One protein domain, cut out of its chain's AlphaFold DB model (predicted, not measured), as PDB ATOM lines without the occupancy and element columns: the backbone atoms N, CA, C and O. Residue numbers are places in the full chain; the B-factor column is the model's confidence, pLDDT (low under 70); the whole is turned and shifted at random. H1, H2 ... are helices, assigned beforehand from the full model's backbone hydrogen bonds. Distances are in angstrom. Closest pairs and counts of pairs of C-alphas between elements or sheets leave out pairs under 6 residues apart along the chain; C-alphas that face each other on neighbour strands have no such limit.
ATOM      1  N   THR A 100      -9.839 -16.887 -18.228       92.94
ATOM      2  CA  THR A 100     -11.056 -16.735 -17.420       92.94
ATOM      3  C   THR A 100     -12.168 -16.024 -18.188       92.94
ATOM      4  O   THR A 100     -13.293 -16.520 -18.218       92.94
ATOM      5  N   GLN A 101     -11.863 -14.906 -18.857       92.81
ATOM      6  CA  GLN A 101     -12.833 -14.193 -19.697       92.81
ATOM      7  C   GLN A 101     -13.346 -15.095 -20.822       92.81
ATOM      8  O   GLN A 101     -14.551 -15.269 -20.982       92.81
ATOM      9  N   SER A 102     -12.441 -15.772 -21.531       93.19
ATOM     10  CA  SER A 102     -12.808 -16.730 -22.578       93.19
ATOM     11  C   SER A 102     -13.734 -17.844 -22.069       93.19
ATOM     12  O   SER A 102     -14.679 -18.226 -22.762       93.19
ATOM     13  N   ALA A 103     -13.516 -18.349 -20.851       92.81
ATOM     14  CA  ALA A 103     -14.397 -19.339 -20.233       92.81
ATOM     15  C   ALA A 103     -15.787 -18.768 -19.897       92.81
ATOM     16  O   ALA A 103     -16.792 -19.441 -20.139       92.81
ATOM     17  N   ILE A 104     -15.860 -17.533 -19.389       95.00
ATOM     18  CA  ILE A 104     -17.127 -16.831 -19.122       95.00
ATOM     19  C   ILE A 104     -17.928 -16.678 -20.417       95.00
ATOM     20  O   ILE A 104     -19.095 -17.058 -20.463       95.00
ATOM     21  N   HIS A 105     -17.291 -16.225 -21.497       94.94
ATOM     22  CA  HIS A 105     -17.967 -16.014 -22.778       94.94
ATOM     23  C   HIS A 105     -18.536 -17.318 -23.348       94.94
ATOM     24  O   HIS A 105     -19.654 -17.352 -23.860       94.94
ATOM     25  N   ARG A 106     -17.807 -18.433 -23.200       94.44
ATOM     26  CA  ARG A 106     -18.310 -19.758 -23.592       94.44
ATOM     27  C   ARG A 106     -19.516 -20.185 -22.763       94.44
ATOM     28  O   ARG A 106     -20.462 -20.733 -23.320       94.44
ATOM     29  N   ARG A 107     -19.506 -19.923 -21.453       96.00
ATOM     30  CA  ARG A 107     -20.665 -20.196 -20.590       96.00
ATOM     31  C   ARG A 107     -21.880 -19.372 -21.006       96.00
ATOM     32  O   ARG A 107     -22.964 -19.937 -21.076       96.00
ATOM     33  N   MET A 108     -21.699 -18.095 -21.350       97.31
ATOM     34  CA  MET A 108     -22.780 -17.245 -21.866       97.31
ATOM     35  C   MET A 108     -23.370 -17.806 -23.164       97.31
ATOM     36  O   MET A 108     -24.581 -17.961 -23.268       97.31
ATOM     37  N   ALA A 109     -22.529 -18.196 -24.127       97.06
ATOM     38  CA  ALA A 109     -23.002 -18.795 -25.376       97.06
ATOM     39  C   ALA A 109     -23.772 -20.111 -25.143       97.06
ATOM     40  O   ALA A 109     -24.812 -20.334 -25.761       97.06
ATOM     41  N   LEU A 110     -23.298 -20.965 -24.226       96.62
ATOM     42  CA  LEU A 110     -24.005 -22.192 -23.838       96.62
ATOM     43  C   LEU A 110     -25.343 -21.898 -23.148       96.62
ATOM     44  O   LEU A 110     -26.331 -22.562 -23.451       96.62
ATOM     45  N   TYR A 111     -25.390 -20.898 -22.264       97.00
ATOM     46  CA  TYR A 111     -26.634 -20.439 -21.646       97.00
ATOM     47  C   TYR A 111     -27.635 -19.982 -22.713       97.00
ATOM     48  O   TYR A 111     -28.736 -20.524 -22.767       97.00
ATOM     49  N   CYS A 112     -27.231 -19.090 -23.626       97.69
ATOM     50  CA  CYS A 112     -28.097 -18.608 -24.705       97.69
ATOM     51  C   CYS A 112     -28.627 -19.754 -25.577       97.69
ATOM     52  O   CYS A 112     -29.798 -19.754 -25.942       97.69
ATOM     53  N   ARG A 113     -27.786 -20.753 -25.879       96.75
ATOM     54  CA  ARG A 113     -28.185 -21.936 -26.653       96.75
ATOM     55  C   ARG A 113     -29.231 -22.785 -25.928       96.75
ATOM     56  O   ARG A 113     -30.162 -23.262 -26.561       96.75
ATOM     57  N   ASN A 114     -29.080 -22.991 -24.622       96.88
ATOM     58  CA  ASN A 114     -30.005 -23.810 -23.834       96.88
ATOM     59  C   ASN A 114     -31.314 -23.072 -23.507       96.88
ATOM     60  O   ASN A 114     -32.356 -23.703 -23.337       96.88
ATOM     61  N   ALA A 115     -31.265 -21.742 -23.423       96.31
ATOM     62  CA  ALA A 115     -32.424 -20.877 -23.224       96.31
ATOM     63  C   ALA A 115     -33.219 -20.620 -24.522       96.31
ATOM     64  O   ALA A 115     -34.280 -19.990 -24.482       96.31
ATOM     65  N   ASP A 116     -32.749 -21.124 -25.669       94.19
ATOM     66  CA  ASP A 116     -33.413 -20.984 -26.964       94.19
ATOM     67  C   ASP A 116     -34.691 -21.837 -27.046       94.19
ATOM     68  O   ASP A 116     -34.727 -22.940 -27.585       94.19
ATOM     69  N   ARG A 117     -35.779 -21.305 -26.486       94.75
ATOM     70  CA  ARG A 117     -37.144 -21.850 -26.587       94.75
ATOM     71  C   ARG A 117     -37.909 -21.202 -27.747       94.75
ATOM     72  O   ARG A 117     -39.066 -20.825 -27.591       94.75
ATOM     73  N   GLY A 118     -37.229 -20.972 -28.874       96.25
ATOM     74  CA  GLY A 118     -37.750 -20.172 -29.992       96.25
ATOM     75  C   GLY A 118     -37.721 -18.660 -29.736       96.25
ATOM     76  O   GLY A 118     -38.389 -17.900 -30.428       96.25
ATOM     77  N   ARG A 119     -36.960 -18.225 -28.724       96.31
ATOM     78  CA  ARG A 119     -36.831 -16.815 -28.315       96.31
ATOM     79  C   ARG A 119     -35.721 -16.079 -29.060       96.31
ATOM     80  O   ARG A 119     -35.679 -14.850 -29.036       96.31
ATOM     81  N   LEU A 120     -34.803 -16.816 -29.684       97.88
ATOM     82  CA  LEU A 120     -33.730 -16.247 -30.487       97.88
ATOM     83  C   LEU A 120     -34.152 -16.139 -31.951       97.88
ATOM     84  O   LEU A 120     -34.745 -17.056 -32.520       97.88
ATOM     85  N   SER A 121     -33.784 -15.027 -32.585       98.00
ATOM     86  CA  SER A 121     -33.901 -14.881 -34.038       98.00
ATOM     87  C   SER A 121     -32.945 -15.834 -34.764       98.00
ATOM     88  O   SER A 121     -31.931 -16.263 -34.211       98.00
ATOM     89  N   ASP A 122     -33.208 -16.130 -36.039       98.19
ATOM     90  CA  ASP A 122     -32.352 -17.018 -36.846       98.19
ATOM     91  C   ASP A 122     -30.893 -16.557 -36.887       98.19
ATOM     92  O   ASP A 122     -29.966 -17.359 -36.761       98.19
ATOM     93  N   ARG A 123     -30.686 -15.240 -36.990       98.19
ATOM     94  CA  ARG A 123     -29.356 -14.631 -36.990       98.19
ATOM     95  C   ARG A 123     -28.631 -14.843 -35.660       98.19
ATOM     96  O   ARG A 123     -27.436 -15.124 -35.657       98.19
ATOM     97  N   GLU A 124     -29.335 -14.708 -34.540       98.38
ATOM     98  CA  GLU A 124     -28.767 -14.941 -33.208       98.38
ATOM     99  C   GLU A 124     -28.481 -16.426 -32.990       98.38
ATOM    100  O   GLU A 124     -27.413 -16.765 -32.493       98.38
ATOM    101  N   ARG A 125     -29.365 -17.327 -33.434       98.38
ATOM    102  CA  ARG A 125     -29.132 -18.779 -33.355       98.38
ATOM    103  C   ARG A 125     -27.892 -19.203 -34.130       98.38
ATOM    104  O   ARG A 125     -27.056 -19.920 -33.585       98.38
ATOM    105  N   ALA A 126     -27.734 -18.717 -35.363       97.75
ATOM    106  CA  ALA A 126     -26.545 -18.977 -36.170       97.75
ATOM    107  C   ALA A 126     -25.271 -18.466 -35.478       97.75
ATOM    108  O   ALA A 126     -24.282 -19.193 -35.371       97.75
ATOM    109  N   PHE A 127     -25.324 -17.248 -34.935       97.69
ATOM    110  CA  PHE A 127     -24.219 -16.645 -34.193       97.69
ATOM    111  C   PHE A 127     -23.835 -17.444 -32.937       97.69
ATOM    112  O   PHE A 127     -22.662 -17.753 -32.728       97.69
ATOM    113  N   ILE A 128     -24.812 -17.832 -32.113       98.00
ATOM    114  CA  ILE A 128     -24.577 -18.627 -30.901       98.00
ATOM    115  C   ILE A 128     -24.042 -20.024 -31.251       98.00
ATOM    116  O   ILE A 128     -23.127 -20.518 -30.584       98.00
ATOM    117  N   ALA A 129     -24.546 -20.652 -32.318       96.50
ATOM    118  CA  ALA A 129     -24.043 -21.938 -32.798       96.50
ATOM    119  C   ALA A 129     -22.565 -21.849 -33.222       96.50
ATOM    120  O   ALA A 129     -21.753 -22.677 -32.792       96.50
ATOM    121  N   GLU A 130     -22.195 -20.814 -33.980       96.38
ATOM    122  CA  GLU A 130     -20.813 -20.555 -34.397       96.38
ATOM    123  C   GLU A 130     -19.892 -20.349 -33.184       96.38
ATOM    124  O   GLU A 130     -18.864 -21.016 -33.054       96.38
ATOM    125  N   ILE A 131     -20.275 -19.484 -32.242       95.50
ATOM    126  CA  ILE A 131     -19.445 -19.182 -31.066       95.50
ATOM    127  C   ILE A 131     -19.292 -20.390 -30.146       95.50
ATOM    128  O   ILE A 131     -18.208 -20.617 -29.610       95.50
ATOM    129  N   SER A 132     -20.350 -21.183 -29.964       93.62
ATOM    130  CA  SER A 132     -20.306 -22.346 -29.071       93.62
ATOM    131  C   SER A 132     -19.340 -23.439 -29.550       93.62
ATOM    132  O   SER A 132     -18.853 -24.225 -28.739       93.62
ATOM    133  N   THR A 133     -19.044 -23.480 -30.853       92.56
ATOM    134  CA  THR A 133     -18.149 -24.470 -31.475       92.56
ATOM    135  C   THR A 133     -16.758 -23.909 -31.774       92.56
ATOM    136  O   THR A 133     -15.774 -24.655 -31.794       92.56
ATOM    137  N   SER A 134     -16.646 -22.595 -31.977       92.31
ATOM    138  CA  SER A 134     -15.390 -21.936 -32.311       92.31
ATOM    139  C   SER A 134     -14.389 -21.949 -31.150       92.31
ATOM    140  O   SER A 134     -14.700 -21.639 -30.000       92.31
ATOM    141  N   LYS A 135     -13.126 -22.257 -31.469       91.69
ATOM    142  CA  LYS A 135     -11.988 -22.081 -30.549       91.69
ATOM    143  C   LYS A 135     -11.360 -20.687 -30.643       91.69
ATOM    144  O   LYS A 135     -10.457 -20.396 -29.862       91.69
ATOM    145  N   ARG A 136     -11.789 -19.861 -31.603       92.50
ATOM    146  CA  ARG A 136     -11.239 -18.517 -31.819       92.50
ATOM    147  C   ARG A 136     -11.725 -17.567 -30.729       92.50
ATOM    148  O   ARG A 136     -12.832 -17.715 -30.219       92.50
ATOM    149  N   GLU A 137     -10.893 -16.587 -30.400       91.94
ATOM    150  CA  GLU A 137     -11.289 -15.505 -29.505       91.94
ATOM    151  C   GLU A 137     -12.338 -14.618 -30.178       91.94
ATOM    152  O   GLU A 137     -12.261 -14.328 -31.375       91.94
ATOM    153  N   LEU A 138     -13.337 -14.206 -29.399       94.62
ATOM    154  CA  LEU A 138     -14.383 -13.305 -29.865       94.62
ATOM    155  C   LEU A 138     -13.825 -11.901 -30.013       94.62
ATOM    156  O   LEU A 138     -13.097 -11.426 -29.156       94.62
ATOM    157  N   SER A 139     -14.210 -11.191 -31.063       93.06
ATOM    158  CA  SER A 139     -13.960  -9.753 -31.116       93.06
ATOM    159  C   SER A 139     -14.786  -9.015 -30.054       93.06
ATOM    160  O   SER A 139     -15.860  -9.468 -29.659       93.06
ATOM    161  N   VAL A 140     -14.335  -7.821 -29.658       90.94
ATOM    162  CA  VAL A 140     -15.051  -6.956 -28.699       90.94
ATOM    163  C   VAL A 140     -16.508  -6.714 -29.118       90.94
ATOM    164  O   VAL A 140     -17.402  -6.767 -28.285       90.94
ATOM    165  N   LYS A 141     -16.774  -6.530 -30.419       93.75
ATOM    166  CA  LYS A 141     -18.141  -6.339 -30.937       93.75
ATOM    167  C   LYS A 141     -19.008  -7.592 -30.817       93.75
ATOM    168  O   LYS A 141     -20.195  -7.489 -30.544       93.75
ATOM    169  N   GLN A 142     -18.429  -8.771 -31.052       96.00
ATOM    170  CA  GLN A 142     -19.156 -10.031 -30.874       96.00
ATOM    171  C   GLN A 142     -19.491 -10.256 -29.400       96.00
ATOM    172  O   GLN A 142     -20.558 -10.765 -29.088       96.00
ATOM    173  N   LEU A 143     -18.599  -9.844 -28.503       95.81
ATOM    174  CA  LEU A 143     -18.819  -9.900 -27.065       95.81
ATOM    175  C   LEU A 143     -19.941  -8.996 -26.588       95.81
ATOM    176  O   LEU A 143     -20.832  -9.461 -25.891       95.81
ATOM    177  N   ASP A 144     -19.920  -7.739 -27.014       95.94
ATOM    178  CA  ASP A 144     -20.980  -6.777 -26.718       95.94
ATOM    179  C   ASP A 144     -22.353  -7.294 -27.181       95.94
ATOM    180  O   ASP A 144     -23.346  -7.277 -26.449       95.94
ATOM    181  N   TRP A 145     -22.383  -7.884 -28.379       97.88
ATOM    182  CA  TRP A 145     -23.597  -8.490 -28.907       97.88
ATOM    183  C   TRP A 145     -24.022  -9.748 -28.135       97.88
ATOM    184  O   TRP A 145     -25.207  -9.912 -27.849       97.88
ATOM    185  N   LEU A 146     -23.077 -10.610 -27.741       98.00
ATOM    186  CA  LEU A 146     -23.349 -11.780 -26.903       98.00
ATOM    187  C   LEU A 146     -23.947 -11.373 -25.548       98.00
ATOM    188  O   LEU A 146     -24.956 -11.953 -25.154       98.00
ATOM    189  N   SER A 147     -23.384 -10.358 -24.885       96.88
ATOM    190  CA  SER A 147     -23.913  -9.810 -23.629       96.88
ATOM    191  C   SER A 147     -25.336  -9.289 -23.795       96.88
ATOM    192  O   SER A 147     -26.211  -9.662 -23.025       96.88
ATOM    193  N   THR A 148     -25.601  -8.536 -24.867       97.75
ATOM    194  CA  THR A 148     -26.949  -8.023 -25.169       97.75
ATOM    195  C   THR A 148     -27.980  -9.152 -25.300       97.75
ATOM    196  O   THR A 148     -29.101  -9.042 -24.802       97.75
ATOM    197  N   ILE A 149     -27.616 -10.259 -25.961       98.25
ATOM    198  CA  ILE A 149     -28.495 -11.431 -26.095       98.25
ATOM    199  C   ILE A 149     -28.712 -12.097 -24.730       98.25
ATOM    200  O   ILE A 149     -29.847 -12.439 -24.400       98.25
ATOM    201  N   THR A 150     -27.645 -12.274 -23.943       98.06
ATOM    202  CA  THR A 150     -27.716 -12.871 -22.602       98.06
ATOM    203  C   THR A 150     -28.616 -12.060 -21.674       98.06
ATOM    204  O   THR A 150     -29.526 -12.638 -21.086       98.06
ATOM    205  N   ASP A 151     -28.437 -10.740 -21.610       97.06
ATOM    206  CA  ASP A 151     -29.236  -9.854 -20.756       97.06
ATOM    207  C   ASP A 151     -30.715  -9.885 -21.154       97.06
ATOM    208  O   ASP A 151     -31.596  -9.986 -20.300       97.06
ATOM    209  N   ARG A 152     -31.010  -9.873 -22.462       97.88
ATOM    210  CA  ARG A 152     -32.387  -9.983 -22.958       97.88
ATOM    211  C   ARG A 152     -33.023 -11.316 -22.563       97.88
ATOM    212  O   ARG A 152     -34.201 -11.341 -22.215       97.88
ATOM    213  N   LEU A 153     -32.278 -12.421 -22.638       97.12
ATOM    214  CA  LEU A 153     -32.798 -13.729 -22.243       97.12
ATOM    215  C   LEU A 153     -33.031 -13.819 -20.728       97.12
ATOM    216  O   LEU A 153     -34.098 -14.272 -20.314       97.12
ATOM    217  N   ASP A 154     -32.098 -13.309 -19.924       96.56
ATOM    218  CA  ASP A 154     -32.227 -13.264 -18.465       96.56
ATOM    219  C   ASP A 154     -33.440 -12.423 -18.036       96.56
ATOM    220  O   ASP A 154     -34.220 -12.834 -17.176       96.56
ATOM    221  N   MET A 155     -33.683 -11.284 -18.697       96.44
ATOM    222  CA  MET A 155     -34.854 -10.448 -18.417       96.44
ATOM    223  C   MET A 155     -36.181 -11.175 -18.660       96.44
ATOM    224  O   MET A 155     -37.073 -11.067 -17.822       96.44
ATOM    225  N   GLN A 156     -36.341 -11.925 -19.759       95.50
ATOM    226  CA  GLN A 156     -37.615 -12.634 -19.981       95.50
ATOM    227  C   GLN A 156     -37.725 -13.912 -19.124       95.50
ATOM    228  O   GLN A 156     -38.837 -14.353 -18.870       95.50
ATOM    229  N   ASP A 157     -36.619 -14.481 -18.620       94.00
ATOM    230  CA  ASP A 157     -36.670 -15.591 -17.645       94.00
ATOM    231  C   ASP A 157     -37.175 -15.131 -16.265       94.00
ATOM    232  O   ASP A 157     -37.826 -15.895 -15.554       94.00
ATOM    233  N   ARG A 158     -36.903 -13.876 -15.883       94.25
ATOM    234  CA  ARG A 158     -37.400 -13.278 -14.630       94.25
ATOM    235  C   ARG A 158     -38.882 -12.896 -14.680       94.25
ATOM    236  O   ARG A 158     -39.482 -12.692 -13.625       94.25
ATOM    237  N   HIS A 159     -39.459 -12.795 -15.875       87.88
ATOM    238  CA  HIS A 159     -40.845 -12.387 -16.111       87.88
ATOM    239  C   HIS A 159     -41.576 -13.435 -16.977       87.88
ATOM    240  O   HIS A 159     -41.802 -13.168 -18.160       87.88
TER     241      HIS A 159
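This is residues 100 to 159 of the 160 residues of an uncharacterized protein of Methylobacterium sp. WL12 (UniProt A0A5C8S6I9). Three helices pack into a small compact cluster, their centres set as a triangle and their lines splayed at steep angles rather than side by side. H2 and H3 each pack on H1, while H2 and H3 come near each other at one pair of C-alphas. The printed part has 60 residues with three named helices, in the order H1, H2, H3, and no named strand; its class is all helix. The whole is compact, with a radius of gyration of the C-alphas of 10.9 A, and spans 33 by 22 by 18 A.

H1, residues 100 to 114, touches H2, residues 122 to 133; their closest C-alphas, those of Ala 109 and Ile 128, are 5.7 A apart. These two run opposite ways at a steep tilt of 46 degrees. H1 also touches H3, residues 140 to 158, where the closest C-alphas, those of Cys 112 and Thr 150, are 6.1 A apart. H1 and H3 run the same way at a steep tilt of 48 degrees. H2 and H3 are close but not clearly touching: their closest C-alphas, those of Glu 124 and Ile 149, are 7.9 A apart. They run opposite ways at a steep tilt of 69 degrees, only just short of about perpendicular. In H1, H2 and H3 every O i to N i+4 pair is within hydrogen-bond range.

H1 begins at C-alpha 100, at (-11.056, -16.735, -17.420), and measures 21.2 A from first to last C-alpha. H2 begins at C-alpha 122, at (-32.352, -17.018, -36.846), and measures 16.9 A. H3, the longest helix with 19 residues, measures 27.2 A and ends at C-alpha 158, at (-37.400, -13.278, -14.630).

The two C-alphas farthest apart, those of Arg 136 and His 159, are 34.1 A apart. The printed part has no cut. The links H1 to H2, of 7 residues, and H2 to H3, of 6, are short. The mean pLDDT of the printed part is 95.6, and no printed residue is under 70.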